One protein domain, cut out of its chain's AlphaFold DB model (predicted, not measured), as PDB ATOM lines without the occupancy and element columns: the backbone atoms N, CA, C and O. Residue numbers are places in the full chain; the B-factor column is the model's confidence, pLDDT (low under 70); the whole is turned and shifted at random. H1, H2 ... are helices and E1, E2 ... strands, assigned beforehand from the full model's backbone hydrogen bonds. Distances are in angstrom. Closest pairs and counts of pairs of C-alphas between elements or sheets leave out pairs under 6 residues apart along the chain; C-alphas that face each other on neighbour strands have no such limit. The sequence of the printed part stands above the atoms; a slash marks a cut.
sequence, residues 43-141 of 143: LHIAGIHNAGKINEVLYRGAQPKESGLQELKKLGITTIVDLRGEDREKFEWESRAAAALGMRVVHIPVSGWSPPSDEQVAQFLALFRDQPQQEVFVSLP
ATOM      1  N   LEU A  43      54.678  30.965  18.711       95.31
ATOM      2  CA  LEU A  43      55.620  30.859  17.603       95.31
ATOM      3  C   LEU A  43      56.125  32.236  17.173       95.31
ATOM      4  O   LEU A  43      55.451  33.255  17.333       95.31
ATOM      5  N   HIS A  44      57.313  32.247  16.578       96.75
ATOM      6  CA  HIS A  44      57.845  33.398  15.862       96.75
ATOM      7  C   HIS A  44      57.805  33.093  14.366       96.75
ATOM      8  O   HIS A  44      58.643  32.354  13.861       96.75
ATOM      9  N   ILE A  45      56.820  33.659  13.669       97.00
ATOM     10  CA  ILE A  45      56.669  33.528  12.217       97.00
ATOM     11  C   ILE A  45      56.887  34.910  11.601       97.00
ATOM     12  O   ILE A  45      56.226  35.881  11.978       97.00
ATOM     13  N   ALA A  46      57.841  35.028  10.676       97.94
ATOM     14  CA  ALA A  46      58.149  36.306  10.043       97.94
ATOM     15  C   ALA A  46      56.902  36.873   9.346       97.94
ATOM     16  O   ALA A  46      56.224  36.171   8.610       97.94
ATOM     17  N   GLY A  47      56.587  38.149   9.582       97.00
ATOM     18  CA  GLY A  47      55.411  38.788   8.982       97.00
ATOM     19  C   GLY A  47      54.068  38.458   9.644       97.00
ATOM     20  O   GLY A  47      53.053  38.952   9.157       97.00
ATOM     21  N   ILE A  48      54.052  37.696  10.747       97.62
ATOM     22  CA  ILE A  48      52.846  37.365  11.521       97.62
ATOM     23  C   ILE A  48      53.086  37.693  12.995       97.62
ATOM     24  O   ILE A  48      53.905  37.074  13.674       97.62
ATOM     25  N   HIS A  49      52.362  38.686  13.509       96.56
ATOM     26  CA  HIS A  49      52.400  39.008  14.935       96.56
ATOM     27  C   HIS A  49      51.561  38.009  15.723       96.56
ATOM     28  O   HIS A  49      50.612  37.448  15.187       96.56
ATOM     29  N   ASN A  50      51.904  37.802  16.998       95.50
ATOM     30  CA  ASN A  50      51.177  36.894  17.887       95.50
ATOM     31  C   ASN A  50      50.876  35.551  17.210       95.50
ATOM     32  O   ASN A  50      49.752  35.068  17.256       95.50
ATOM     33  N   ALA A  51      51.874  34.950  16.563       96.56
ATOM     34  CA  ALA A  51      51.724  33.620  15.996       96.56
ATOM     35  C   ALA A  51      51.724  32.556  17.102       96.56
ATOM     36  O   ALA A  51      52.360  32.709  18.155       96.56
ATOM     37  N   GLY A  52      50.999  31.468  16.873       95.62
ATOM     38  CA  GLY A  52      51.029  30.309  17.747       95.62
ATOM     39  C   GLY A  52      50.430  29.064  17.116       95.62
ATOM     40  O   GLY A  52      49.661  29.149  16.159       95.62
ATOM     41  N   LYS A  53      50.791  27.911  17.672       95.62
ATOM     42  CA  LYS A  53      50.267  26.597  17.305       95.62
ATOM     43  C   LYS A  53      49.329  26.108  18.399       95.62
ATOM     44  O   LYS A  53      49.737  25.986  19.549       95.62
ATOM     45  N   ILE A  54      48.072  25.867  18.052       94.75
ATOM     46  CA  ILE A  54      47.057  25.375  18.989       94.75
ATOM     47  C   ILE A  54      47.156  23.858  19.122       94.75
ATOM     48  O   ILE A  54      47.160  23.338  20.232       94.75
ATOM     49  N   ASN A  55      47.234  23.156  17.994       93.00
ATOM     50  CA  ASN A  55      47.410  21.707  17.928       93.00
ATOM     51  C   ASN A  55      48.136  21.336  16.624       93.00
ATOM     52  O   ASN A  55      48.687  22.209  15.961       93.00
ATOM     53  N   GLU A  56      48.164  20.053  16.264       92.56
ATOM     54  CA  GLU A  56      48.882  19.558  15.085       92.56
ATOM     55  C   GLU A  56      48.499  20.271  13.785       92.56
ATOM     56  O   GLU A  56      49.417  20.588  13.032       92.56
ATOM     57  N   VAL A  57      47.207  20.583  13.603       94.81
ATOM     58  CA  VAL A  57      46.619  21.080  12.346       94.81
ATOM     59  C   VAL A  57      46.093  22.522  12.402       94.81
ATOM     60  O   VAL A  57      45.574  23.041  11.412       94.81
ATOM     61  N   LEU A  58      46.142  23.168  13.572       96.56
ATOM     62  CA  LEU A  58      45.562  24.492  13.802       96.56
ATOM     63  C   LEU A  58      46.586  25.466  14.377       96.56
ATOM     64  O   LEU A  58      47.146  25.270  15.459       96.56
ATOM     65  N   TYR A  59      46.732  26.581  13.677       97.38
ATOM     66  CA  TYR A  59      47.577  27.711  14.024       97.38
ATOM     67  C   TYR A  59      46.734  28.978  14.129       97.38
ATOM     68  O   TYR A  59      45.660  29.074  13.537       97.38
ATOM     69  N   ARG A  60      47.240  29.972  14.856       96.44
ATOM     70  CA  ARG A  60      46.608  31.288  14.996       96.44
ATOM     71  C   ARG A  60      47.610  32.418  14.893       96.44
ATOM     72  O   ARG A  60      48.798  32.223  15.174       96.44
ATOM     73  N   GLY A  61      47.123  33.609  14.578       96.25
ATOM     74  CA  GLY A  61      47.853  34.842  14.820       96.25
ATOM     75  C   GLY A  61      47.248  36.062  14.156       96.25
ATOM     76  O   GLY A  61      46.093  36.066  13.739       96.25
ATOM     77  N   ALA A  62      48.028  37.135  14.098       96.00
ATOM     78  CA  ALA A  62      47.602  38.356  13.440       96.00
ATOM     79  C   ALA A  62      47.547  38.183  11.916       96.00
ATOM     80  O   ALA A  62      48.110  37.237  11.363       96.00
ATOM     81  N   GLN A  63      46.919  39.138  11.227       95.50
ATOM     82  CA  GLN A  63      46.866  39.126   9.764       95.50
ATOM     83  C   GLN A  63      48.266  39.055   9.134       95.50
ATOM     84  O   GLN A  63      49.141  39.852   9.508       95.50
ATOM     85  N   PRO A  64      48.502  38.123   8.195       96.81
ATOM     86  CA  PRO A  64      49.814  37.929   7.608       96.81
ATOM     87  C   PRO A  64      50.181  39.077   6.664       96.81
ATOM     88  O   PRO A  64      49.381  39.554   5.862       96.81
ATOM     89  N   LYS A  65      51.445  39.496   6.722       96.75
ATOM     90  CA  LYS A  65      52.079  40.248   5.629       96.75
ATOM     91  C   LYS A  65      52.496  39.286   4.513       96.75
ATOM     92  O   LYS A  65      52.431  38.072   4.680       96.75
ATOM     93  N   GLU A  66      53.006  39.816   3.405       96.62
ATOM     94  CA  GLU A  66      53.500  39.005   2.281       96.62
ATOM     95  C   GLU A  66      54.516  37.932   2.714       96.62
ATOM     96  O   GLU A  66      54.375  36.766   2.353       96.62
ATOM     97  N   SER A  67      55.485  38.287   3.566       97.75
ATOM     98  CA  SER A  67      56.426  37.311   4.132       97.75
ATOM     99  C   SER A  67      55.737  36.262   5.007       97.75
ATOM    100  O   SER A  67      56.112  35.097   4.962       97.75
ATOM    101  N   GLY A  68      54.688  36.652   5.737       98.25
ATOM    102  CA  GLY A  68      53.875  35.738   6.535       98.25
ATOM    103  C   GLY A  68      53.197  34.679   5.680       98.25
ATOM    104  O   GLY A  68      53.268  33.504   6.011       98.25
ATOM    105  N   LEU A  69      52.623  35.064   4.539       98.62
ATOM    106  CA  LEU A  69      52.009  34.114   3.606       98.62
ATOM    107  C   LEU A  69      53.022  33.081   3.083       98.62
ATOM    108  O   LEU A  69      52.697  31.896   2.987       98.62
ATOM    109  N   GLN A  70      54.261  33.499   2.807       98.56
ATOM    110  CA  GLN A  70      55.338  32.582   2.413       98.56
ATOM    111  C   GLN A  70      55.687  31.596   3.533       98.56
ATOM    112  O   GLN A  70      55.858  30.404   3.278       98.56
ATOM    113  N   GLU A  71      55.776  32.069   4.777       98.56
ATOM    114  CA  GLU A  71      56.049  31.197   5.920       98.56
ATOM    115  C   GLU A  71      54.895  30.227   6.200       98.56
ATOM    116  O   GLU A  71      55.144  29.045   6.429       98.56
ATOM    117  N   LEU A  72      53.635  30.669   6.101       98.50
ATOM    118  CA  LEU A  72      52.473  29.780   6.229       98.50
ATOM    119  C   LEU A  72      52.520  28.660   5.185       98.50
ATOM    120  O   LEU A  72      52.309  27.497   5.526       98.50
ATOM    121  N   LYS A  73      52.893  28.975   3.939       98.38
ATOM    122  CA  LYS A  73      53.060  27.949   2.907       98.38
ATOM    123  C   LYS A  73      54.155  26.938   3.259       98.38
ATOM    124  O   LYS A  73      53.951  25.740   3.070       98.38
ATOM    125  N   LYS A  74      55.301  27.393   3.781       98.12
ATOM    126  CA  LYS A  74      56.397  26.506   4.229       98.12
ATOM    127  C   LYS A  74      55.981  25.607   5.392       98.12
ATOM    128  O   LYS A  74      56.442  24.474   5.466       98.12
ATOM    129  N   LEU A  75      55.102  26.098   6.265       97.19
ATOM    130  CA  LEU A  75      54.509  25.330   7.362       97.19
ATOM    131  C   LEU A  75      53.454  24.317   6.897       97.19
ATOM    132  O   LEU A  75      52.955  23.552   7.713       97.19
ATOM    133  N   GLY A  76      53.117  24.295   5.605       97.81
ATOM    134  CA  GLY A  76      52.128  23.376   5.051       97.81
ATOM    135  C   GLY A  76      50.687  23.858   5.185       97.81
ATOM    136  O   GLY A  76      49.787  23.110   4.815       97.81
ATOM    137  N   ILE A  77      50.453  25.096   5.642       98.44
ATOM    138  CA  ILE A  77      49.107  25.676   5.710       98.44
ATOM    139  C   ILE A  77      48.459  25.622   4.327       98.44
ATOM    140  O   ILE A  77      49.061  25.973   3.310       98.44
ATOM    141  N   THR A  78      47.209  25.172   4.306       98.12
ATOM    142  CA  THR A  78      46.392  25.051   3.088       98.12
ATOM    143  C   THR A  78      45.219  26.023   3.097       98.12
ATOM    144  O   THR A  78      44.780  26.474   2.036       98.12
ATOM    145  N   THR A  79      44.750  26.388   4.292       98.44
ATOM    146  CA  THR A  79      43.589  27.247   4.498       98.44
ATOM    147  C   THR A  79      43.911  28.339   5.506       98.44
ATOM    148  O   THR A  79      44.322  28.056   6.630       98.44
ATOM    149  N   ILE A  80      43.658  29.588   5.124       98.38
ATOM    150  CA  ILE A  80      43.649  30.742   6.023       98.38
ATOM    151  C   ILE A  80      42.189  31.098   6.311       98.38
ATOM    152  O   ILE A  80      41.395  31.249   5.386       98.38
ATOM    153  N   VAL A  81      41.820  31.210   7.581       98.06
ATOM    154  CA  VAL A  81      40.503  31.672   8.020       98.06
ATOM    155  C   VAL A  81      40.640  33.112   8.487       98.06
ATOM    156  O   VAL A  81      41.198  33.362   9.552       98.06
ATOM    157  N   ASP A  82      40.121  34.043   7.695       96.88
ATOM    158  CA  ASP A  82      40.104  35.462   8.025       96.88
ATOM    159  C   ASP A  82      38.851  35.795   8.839       96.88
ATOM    160  O   ASP A  82      37.724  35.673   8.344       96.88
ATOM    161  N   LEU A  83      39.054  36.227  10.084       95.56
ATOM    162  CA  LEU A  83      37.980  36.614  10.993       95.56
ATOM    163  C   LEU A  83      37.705  38.128  11.022       95.56
ATOM    164  O   LEU A  83      36.876  38.578  11.815       95.56
ATOM    165  N   ARG A  84      38.373  38.943  10.189       91.62
ATOM    166  CA  ARG A  84      38.109  40.393  10.104       91.62
ATOM    167  C   ARG A  84      36.657  40.674   9.738       91.62
ATOM    168  O   ARG A  84      36.159  40.180   8.731       91.62
ATOM    169  N   GLY A  85      36.019  41.553  10.507       84.81
ATOM    170  CA  GLY A  85      34.699  42.086  10.166       84.81
ATOM    171  C   GLY A  85      34.718  43.062   8.982       84.81
ATOM    172  O   GLY A  85      33.827  43.023   8.140       84.81
ATOM    173  N   GLU A  86      35.743  43.913   8.895       79.50
ATOM    174  CA  GLU A  86      35.849  44.999   7.909       79.50
ATOM    175  C   GLU A  86      37.205  44.956   7.178       79.50
ATOM    176  O   GLU A  86      38.115  44.248   7.605       79.50
ATOM    177  N   ASP A  87      37.349  45.763   6.117       87.31
ATOM    178  CA  ASP A  87      38.533  45.880   5.235       87.31
ATOM    179  C   ASP A  87      38.577  44.889   4.054       87.31
ATOM    180  O   ASP A  87      39.398  43.971   3.962       87.31
ATOM    181  N   ARG A  88      37.666  45.120   3.099       88.44
ATOM    182  CA  ARG A  88      37.534  44.326   1.871       88.44
ATOM    183  C   ARG A  88      38.792  44.357   1.000       88.44
ATOM    184  O   ARG A  88      39.127  43.344   0.397       88.44
ATOM    185  N   GLU A  89      39.481  45.492   0.924       93.06
ATOM    186  CA  GLU A  89      40.681  45.626   0.093       93.06
ATOM    187  C   GLU A  89      41.796  44.703   0.593       93.06
ATOM    188  O   GLU A  89      42.384  43.958  -0.198       93.06
ATOM    189  N   LYS A  90      42.042  44.685   1.910       92.06
ATOM    190  CA  LYS A  90      43.026  43.766   2.487       92.06
ATOM    191  C   LYS A  90      42.617  42.309   2.337       92.06
ATOM    192  O   LYS A  90      43.476  41.498   2.002       92.06
ATOM    193  N   PHE A  91      41.340  41.984   2.541       93.94
ATOM    194  CA  PHE A  91      40.845  40.625   2.320       93.94
ATOM    195  C   PHE A  91      41.080  40.159   0.874       93.94
ATOM    196  O   PHE A  91      41.570  39.054   0.641       93.94
ATOM    197  N   GLU A  92      40.774  41.004  -0.112       95.88
ATOM    198  CA  GLU A  92      40.965  40.673  -1.524       95.88
ATOM    199  C   GLU A  92      42.446  40.543  -1.900       95.88
ATOM    200  O   GLU A  92      42.814  39.641  -2.658       95.88
ATOM    201  N   TRP A  93      43.308  41.419  -1.375       96.62
ATOM    202  CA  TRP A  93      44.756  41.292  -1.544       96.62
ATOM    203  C   TRP A  93      45.268  39.971  -0.964       96.62
ATOM    204  O   TRP A  93      45.947  39.225  -1.671       96.62
ATOM    205  N   GLU A  94      44.904  39.661   0.282       96.81
ATOM    206  CA  GLU A  94      45.354  38.459   0.983       96.81
ATOM    207  C   GLU A  94      44.876  37.202   0.263       96.81
ATOM    208  O   GLU A  94      45.667  36.297   0.011       96.81
ATOM    209  N   SER A  95      43.615  37.193  -0.173       97.19
ATOM    210  CA  SER A  95      43.032  36.106  -0.961       97.19
ATOM    211  C   SER A  95      43.800  35.854  -2.256       97.19
ATOM    212  O   SER A  95      44.126  34.708  -2.560       97.19
ATOM    213  N   ARG A  96      44.141  36.908  -3.012       98.31
ATOM    214  CA  ARG A  96      44.931  36.771  -4.249       98.31
ATOM    215  C   ARG A  96      46.357  36.294  -3.973       98.31
ATOM    216  O   ARG A  96      46.849  35.413  -4.677       98.31
ATOM    217  N   ALA A  97      47.017  36.860  -2.964       98.31
ATOM    218  CA  ALA A  97      48.394  36.520  -2.621       98.31
ATOM    219  C   ALA A  97      48.515  35.083  -2.084       98.31
ATOM    220  O   ALA A  97      49.400  34.339  -2.503       98.31
ATOM    221  N   ALA A  98      47.593  34.655  -1.220       98.31
ATOM    222  CA  ALA A  98      47.523  33.286  -0.720       98.31
ATOM    223  C   ALA A  98      47.211  32.284  -1.844       98.31
ATOM    224  O   ALA A  98      47.867  31.242  -1.934       98.31
ATOM    225  N   ALA A  99      46.286  32.622  -2.753       98.38
ATOM    226  CA  ALA A  99      45.957  31.787  -3.907       98.38
ATOM    227  C   ALA A  99      47.166  31.560  -4.828       98.38
ATOM    228  O   ALA A  99      47.380  30.438  -5.287       98.38
ATOM    229  N   ALA A 100      48.006  32.580  -5.037       98.38
ATOM    230  CA  ALA A 100      49.248  32.447  -5.803       98.38
ATOM    231  C   ALA A 100      50.253  31.458  -5.173       98.38
ATOM    232  O   ALA A 100      51.108  30.920  -5.874       98.38
ATOM    233  N   LEU A 101      50.130  31.174  -3.871       98.25
ATOM    234  CA  LEU A 101      50.928  30.183  -3.135       98.25
ATOM    235  C   LEU A 101      50.223  28.823  -2.995       98.25
ATOM    236  O   LEU A 101      50.736  27.906  -2.344       98.25
ATOM    237  N   GLY A 102      49.047  28.670  -3.606       98.00
ATOM    238  CA  GLY A 102      48.233  27.462  -3.516       98.00
ATOM    239  C   GLY A 102      47.575  27.271  -2.149       98.00
ATOM    240  O   GLY A 102      47.373  26.131  -1.738       98.00
ATOM    241  N   MET A 103      47.290  28.360  -1.433       98.31
ATOM    242  CA  MET A 103      46.460  28.369  -0.226       98.31
ATOM    243  C   MET A 103      45.104  29.003  -0.542       98.31
ATOM    244  O   MET A 103      45.021  29.908  -1.372       98.31
ATOM    245  N   ARG A 104      44.038  28.573   0.135       97.31
ATOM    246  CA  ARG A 104      42.732  29.248   0.060       97.31
ATOM    247  C   ARG A 104      42.520  30.151   1.269       97.31
ATOM    248  O   ARG A 104      42.990  29.836   2.360       97.31
ATOM    249  N   VAL A 105      41.736  31.210   1.091       97.75
ATOM    250  CA  VAL A 105      41.264  32.058   2.193       97.75
ATOM    251  C   VAL A 105      39.757  31.879   2.350       97.75
ATOM    252  O   VAL A 105      39.015  31.915   1.369       97.75
ATOM    253  N   VAL A 106      39.304  31.644   3.579       96.88
ATOM    254  CA  VAL A 106      37.893  31.544   3.967       96.88
ATOM    255  C   VAL A 106      37.567  32.728   4.858       96.88
ATOM    256  O   VAL A 106      38.225  32.931   5.873       96.88
ATOM    257  N   HIS A 107      36.541  33.494   4.500       96.50
ATOM    258  CA  HIS A 107      36.092  34.632   5.296       96.50
ATOM    259  C   HIS A 107      34.975  34.207   6.252       96.50
ATOM    260  O   HIS A 107      33.940  33.712   5.804       96.50
ATOM    261  N   ILE A 108      35.195  34.382   7.556       96.50
ATOM    262  CA  ILE A 108      34.195  34.156   8.611       96.50
ATOM    263  C   ILE A 108      34.223  35.384   9.536       96.50
ATOM    264  O   ILE A 108      34.877  35.350  10.574       96.50
ATOM    265  N   PRO A 109      33.585  36.506   9.160       94.44
ATOM    266  CA  PRO A 109      33.749  37.778   9.863       94.44
ATOM    267  C   PRO A 109      33.173  37.727  11.280       94.44
ATOM    268  O   PRO A 109      31.962  37.613  11.448       94.44
ATOM    269  N   VAL A 110      34.007  37.877  12.308       92.50
ATOM    270  CA  VAL A 110      33.562  37.901  13.711       92.50
ATOM    271  C   VAL A 110      33.629  39.330  14.254       92.50
ATOM    272  O   VAL A 110      34.562  40.085  13.980       92.50
ATOM    273  N   SER A 111      32.621  39.714  15.038       88.69
ATOM    274  CA  SER A 111      32.605  40.991  15.754       88.69
ATOM    275  C   SER A 111      33.666  41.008  16.855       88.69
ATOM    276  O   SER A 111      33.760  40.083  17.652       88.69
ATOM    277  N   GLY A 112      34.416  42.105  16.975       84.62
ATOM    278  CA  GLY A 112      35.323  42.305  18.113       84.62
ATOM    279  C   GLY A 112      34.608  42.540  19.453       84.62
ATOM    280  O   GLY A 112      35.261  42.572  20.492       84.62
ATOM    281  N   TRP A 113      33.283  42.719  19.435       87.44
ATOM    282  CA  TRP A 113      32.477  43.136  20.589       87.44
ATOM    283  C   TRP A 113      31.463  42.089  21.053       87.44
ATOM    284  O   TRP A 113      30.812  42.276  22.079       87.44
ATOM    285  N   SER A 114      31.297  40.999  20.306       90.38
ATOM    286  CA  SER A 114      30.350  39.929  20.617       90.38
ATOM    287  C   SER A 114      30.931  38.576  20.211       90.38
ATOM    288  O   SER A 114      31.754  38.525  19.297       90.38
ATOM    289  N   PRO A 115      30.519  37.471  20.853       92.12
ATOM    290  CA  PRO A 115      30.941  36.143  20.423       92.12
ATOM    291  C   PRO A 115      30.491  35.848  18.977       92.12
ATOM    292  O   PRO A 115      29.541  36.476  18.496       92.12
ATOM    293  N   PRO A 116      31.144  34.889  18.292       94.94
ATOM    294  CA  PRO A 116      30.661  34.368  17.015       94.94
ATOM    295  C   PRO A 116      29.247  33.785  17.137       94.94
ATOM    296  O   PRO A 116      28.885  33.268  18.196       94.94
ATOM    297  N   SER A 117      28.469  33.825  16.052       97.12
ATOM    298  CA  SER A 117      27.182  33.119  15.991       97.12
ATOM    299  C   SER A 117      27.372  31.607  15.849       97.12
ATOM    300  O   SER A 117      28.428  31.135  15.412       97.12
ATOM    301  N   ASP A 118      26.326  30.837  16.152       97.81
ATOM    302  CA  ASP A 118      26.335  29.384  15.971       97.81
ATOM    303  C   ASP A 118      26.614  28.992  14.512       97.81
ATOM    304  O   ASP A 118      27.346  28.032  14.266       97.81
ATOM    305  N   GLU A 119      26.117  29.755  13.529       97.56
ATOM    306  CA  GLU A 119      26.421  29.503  12.116       97.56
ATOM    307  C   GLU A 119      27.908  29.699  11.800       97.56
ATOM    308  O   GLU A 119      28.489  28.910  11.055       97.56
ATOM    309  N   GLN A 120      28.546  30.716  12.383       97.62
ATOM    310  CA  GLN A 120      29.973  30.986  12.184       97.62
ATOM    311  C   GLN A 120      30.839  29.895  12.809       97.62
ATOM    312  O   GLN A 120      31.798  29.424  12.191       97.62
ATOM    313  N   VAL A 121      30.471  29.444  14.009       97.56
ATOM    314  CA  VAL A 121      31.117  28.301  14.663       97.56
ATOM    315  C   VAL A 121      30.942  27.044  13.814       97.56
ATOM    316  O   VAL A 121      31.920  26.348  13.538       97.56
ATOM    317  N   ALA A 122      29.727  26.770  13.334       97.88
ATOM    318  CA  ALA A 122      29.449  25.619  12.483       97.88
ATOM    319  C   ALA A 122      30.252  25.660  11.172       97.88
ATOM    320  O   ALA A 122      30.801  24.637  10.763       97.88
ATOM    321  N   GLN A 123      30.379  26.833  10.542       97.44
ATOM    322  CA  GLN A 123      31.181  27.022   9.332       97.44
ATOM    323  C   GLN A 123      32.667  26.740   9.583       97.44
ATOM    324  O   GLN A 123      33.304  26.065   8.774       97.44
ATOM    325  N   PHE A 124      33.222  27.212  10.703       97.25
ATOM    326  CA  PHE A 124      34.611  26.938  11.070       97.25
ATOM    327  C   PHE A 124      34.850  25.445  11.336       97.25
ATOM    328  O   PHE A 124      35.788  24.856  10.802       97.25
ATOM    329  N   LEU A 125      33.972  24.802  12.113       96.19
ATOM    330  CA  LEU A 125      34.085  23.376  12.430       96.19
ATOM    331  C   LEU A 125      33.907  22.483  11.192       96.19
ATOM    332  O   LEU A 125      34.549  21.434  11.089       96.19
ATOM    333  N   ALA A 126      33.086  22.906  10.225       96.44
ATOM    334  CA  ALA A 126      32.902  22.196   8.962       96.44
ATOM    335  C   ALA A 126      34.205  22.066   8.158       96.44
ATOM    336  O   ALA A 126      34.368  21.070   7.460       96.44
ATOM    337  N   LEU A 127      35.157  22.999   8.304       95.50
ATOM    338  CA  LEU A 127      36.459  22.905   7.639       95.50
ATOM    339  C   LEU A 127      37.130  21.571   8.005       95.50
ATOM    340  O   LEU A 127      37.401  20.749   7.133       95.50
ATOM    341  N   PHE A 128      37.305  21.302   9.297       94.69
ATOM    342  CA  PHE A 128      37.979  20.092   9.775       94.69
ATOM    343  C   PHE A 128      37.188  18.813   9.494       94.69
ATOM    344  O   PHE A 128      37.781  17.763   9.272       94.69
ATOM    345  N   ARG A 129      35.853  18.888   9.469       93.56
ATOM    346  CA  ARG A 129      35.009  17.744   9.103       93.56
ATOM    347  C   ARG A 129      35.185  17.363   7.633       93.56
ATOM    348  O   ARG A 129      35.309  16.183   7.322       93.56
ATOM    349  N   ASP A 130      35.174  18.352   6.745       91.94
ATOM    350  CA  ASP A 130      35.141  18.121   5.302       91.94
ATOM    351  C   ASP A 130      36.540  17.780   4.753       91.94
ATOM    352  O   ASP A 130      36.657  17.055   3.765       91.94
ATOM    353  N   GLN A 131      37.610  18.264   5.401       91.81
ATOM    354  CA  GLN A 131      38.999  17.904   5.086       91.81
ATOM    355  C   GLN A 131      39.824  17.721   6.380       91.81
ATOM    356  O   GLN A 131      40.467  18.673   6.837       91.81
ATOM    357  N   PRO A 132      39.848  16.504   6.964       87.00
ATOM    358  CA  PRO A 132      40.473  16.238   8.268       87.00
ATOM    359  C   PRO A 132      41.988  16.450   8.341       87.00
ATOM    360  O   PRO A 132      42.528  16.615   9.428       87.00
ATOM    361  N   GLN A 133      42.676  16.420   7.199       88.31
ATOM    362  CA  GLN A 133      44.133  16.574   7.111       88.31
ATOM    363  C   GLN A 133      44.562  17.986   6.695       88.31
ATOM    364  O   GLN A 133      45.735  18.208   6.409       88.31
ATOM    365  N   GLN A 134      43.628  18.936   6.591       93.62
ATOM    366  CA  GLN A 134      43.982  20.290   6.187       93.62
ATOM    367  C   GLN A 134      44.662  21.033   7.347       93.62
ATOM    368  O   GLN A 134      44.174  21.038   8.476       93.62
ATOM    369  N   GLU A 135      45.749  21.719   7.032       97.44
ATOM    370  CA  GLU A 135      46.440  22.627   7.945       97.44
ATOM    371  C   GLU A 135      45.795  24.020   7.867       97.44
ATOM    372  O   GLU A 135      45.754  24.631   6.786       97.44
ATOM    373  N   VAL A 136      45.264  24.506   8.993       98.31
ATOM    374  CA  VAL A 136      44.474  25.743   9.098       98.31
ATOM    375  C   VAL A 136      45.215  26.803   9.907       98.31
ATOM    376  O   VAL A 136      45.663  26.553  11.025       98.31
ATOM    377  N   PHE A 137      45.267  28.026   9.381       98.25
ATOM    378  CA  PHE A 137      45.679  29.217  10.121       98.25
ATOM    379  C   PHE A 137      44.480  30.147  10.317       98.25
ATOM    380  O   PHE A 137      43.857  30.541   9.336       98.25
ATOM    381  N   VAL A 138      44.150  30.518  11.555       97.19
ATOM    382  CA  VAL A 138      43.091  31.499  11.853       97.19
ATOM    383  C   VAL A 138      43.688  32.872  12.164       97.19
ATOM    384  O   VAL A 138      44.622  32.971  12.966       97.19
ATOM    385  N   SER A 139      43.160  33.931  11.542       95.25
ATOM    386  CA  SER A 139      43.672  35.293  11.688       95.25
ATOM    387  C   SER A 139      42.650  36.294  12.232       95.25
ATOM    388  O   SER A 139      41.499  36.356  11.802       95.25
ATOM    389  N   LEU A 140      43.099  37.125  13.177       88.94
ATOM    390  CA  LEU A 140      42.375  38.279  13.732       88.94
ATOM    391  C   LEU A 140      43.293  39.511  13.706       88.94
ATOM    392  O   LEU A 140      44.509  39.354  13.664       88.94
ATOM    393  N   PRO A 141      42.783  40.755  13.763       83.12
ATOM    394  CA  PRO A 141      43.639  41.947  13.735       83.12
ATOM    395  C   PRO A 141      44.757  41.962  14.793       83.12
ATOM    396  O   PRO A 141      45.860  42.423  14.508       83.12
TER     397      PRO A 141
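What this domain is: This is residues 43 to 141 of the 143 residues of an uncharacterized protein of Acidobacteria bacterium (UniProt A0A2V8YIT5). A strongly twisted six-stranded sheet forms the core, with H1 and H2 over one face and H3 over the other. The printed part has 99 residues, with three named helices and six named strands in the order E1 E2 E3 H1 E4 H2 E5 H3 E6. The mixed sheet runs E1 E2 E3 E6 E4 E5; the class is mixed, helices and strands. It is compact, with radius of gyration of the C-alphas 12.6 A and spans of 32 by 30 by 24 A.

Where its parts are: E1, residues 43 to 45, begins at C-alpha 43 (55.620, 30.859, 17.603). E2 is 48 to 53, 12.5 A; E3 58 to 62, 14.0 A; H1 66 to 74, 13.0 A; E4 79 to 82; H2 88 to 100, 18.4 A; E5 104 to 107; H3 118 to 130, 17.8 A. E6, 136 to 140, 13.5 A, ends at C-alpha 140 (42.375, 38.279, 13.732).

How they stand to each other: E1 E2 E3 is a meander, antiparallel neighbours in two hairpins; N 43 and O 51, 3.0 A, and N 60 and O 52, 2.9 A, are within hydrogen-bond range. Parallel neighbours E4 and E5 have N 106 and O 80 at 2.8 A; with H2 they form a strand-helix-strand unit, two parallel strands joined through a helix, its crossover right-handed. H2 is over E5 at a height over the sheet of 9.1 A, closest at the C-alphas of Ser 95 and Val 105, 5.4 A. H1 and H2 only just touch, only at their ends, with 3 pairs of C-alphas within 8 A, the closest Leu 69 and Ala 98, 6.3 A. H3, on the opposite face, is apart from both. Every O i to N i+4 pair is within hydrogen-bond range in H1 and H2, 7 of 9 in H3.

The domain as a whole: The farthest C-alphas, Lys 74 and Ser 114, are 33.6 A apart. The printed part has no cut, no link is long, and no printed residue is under 70 in pLDDT.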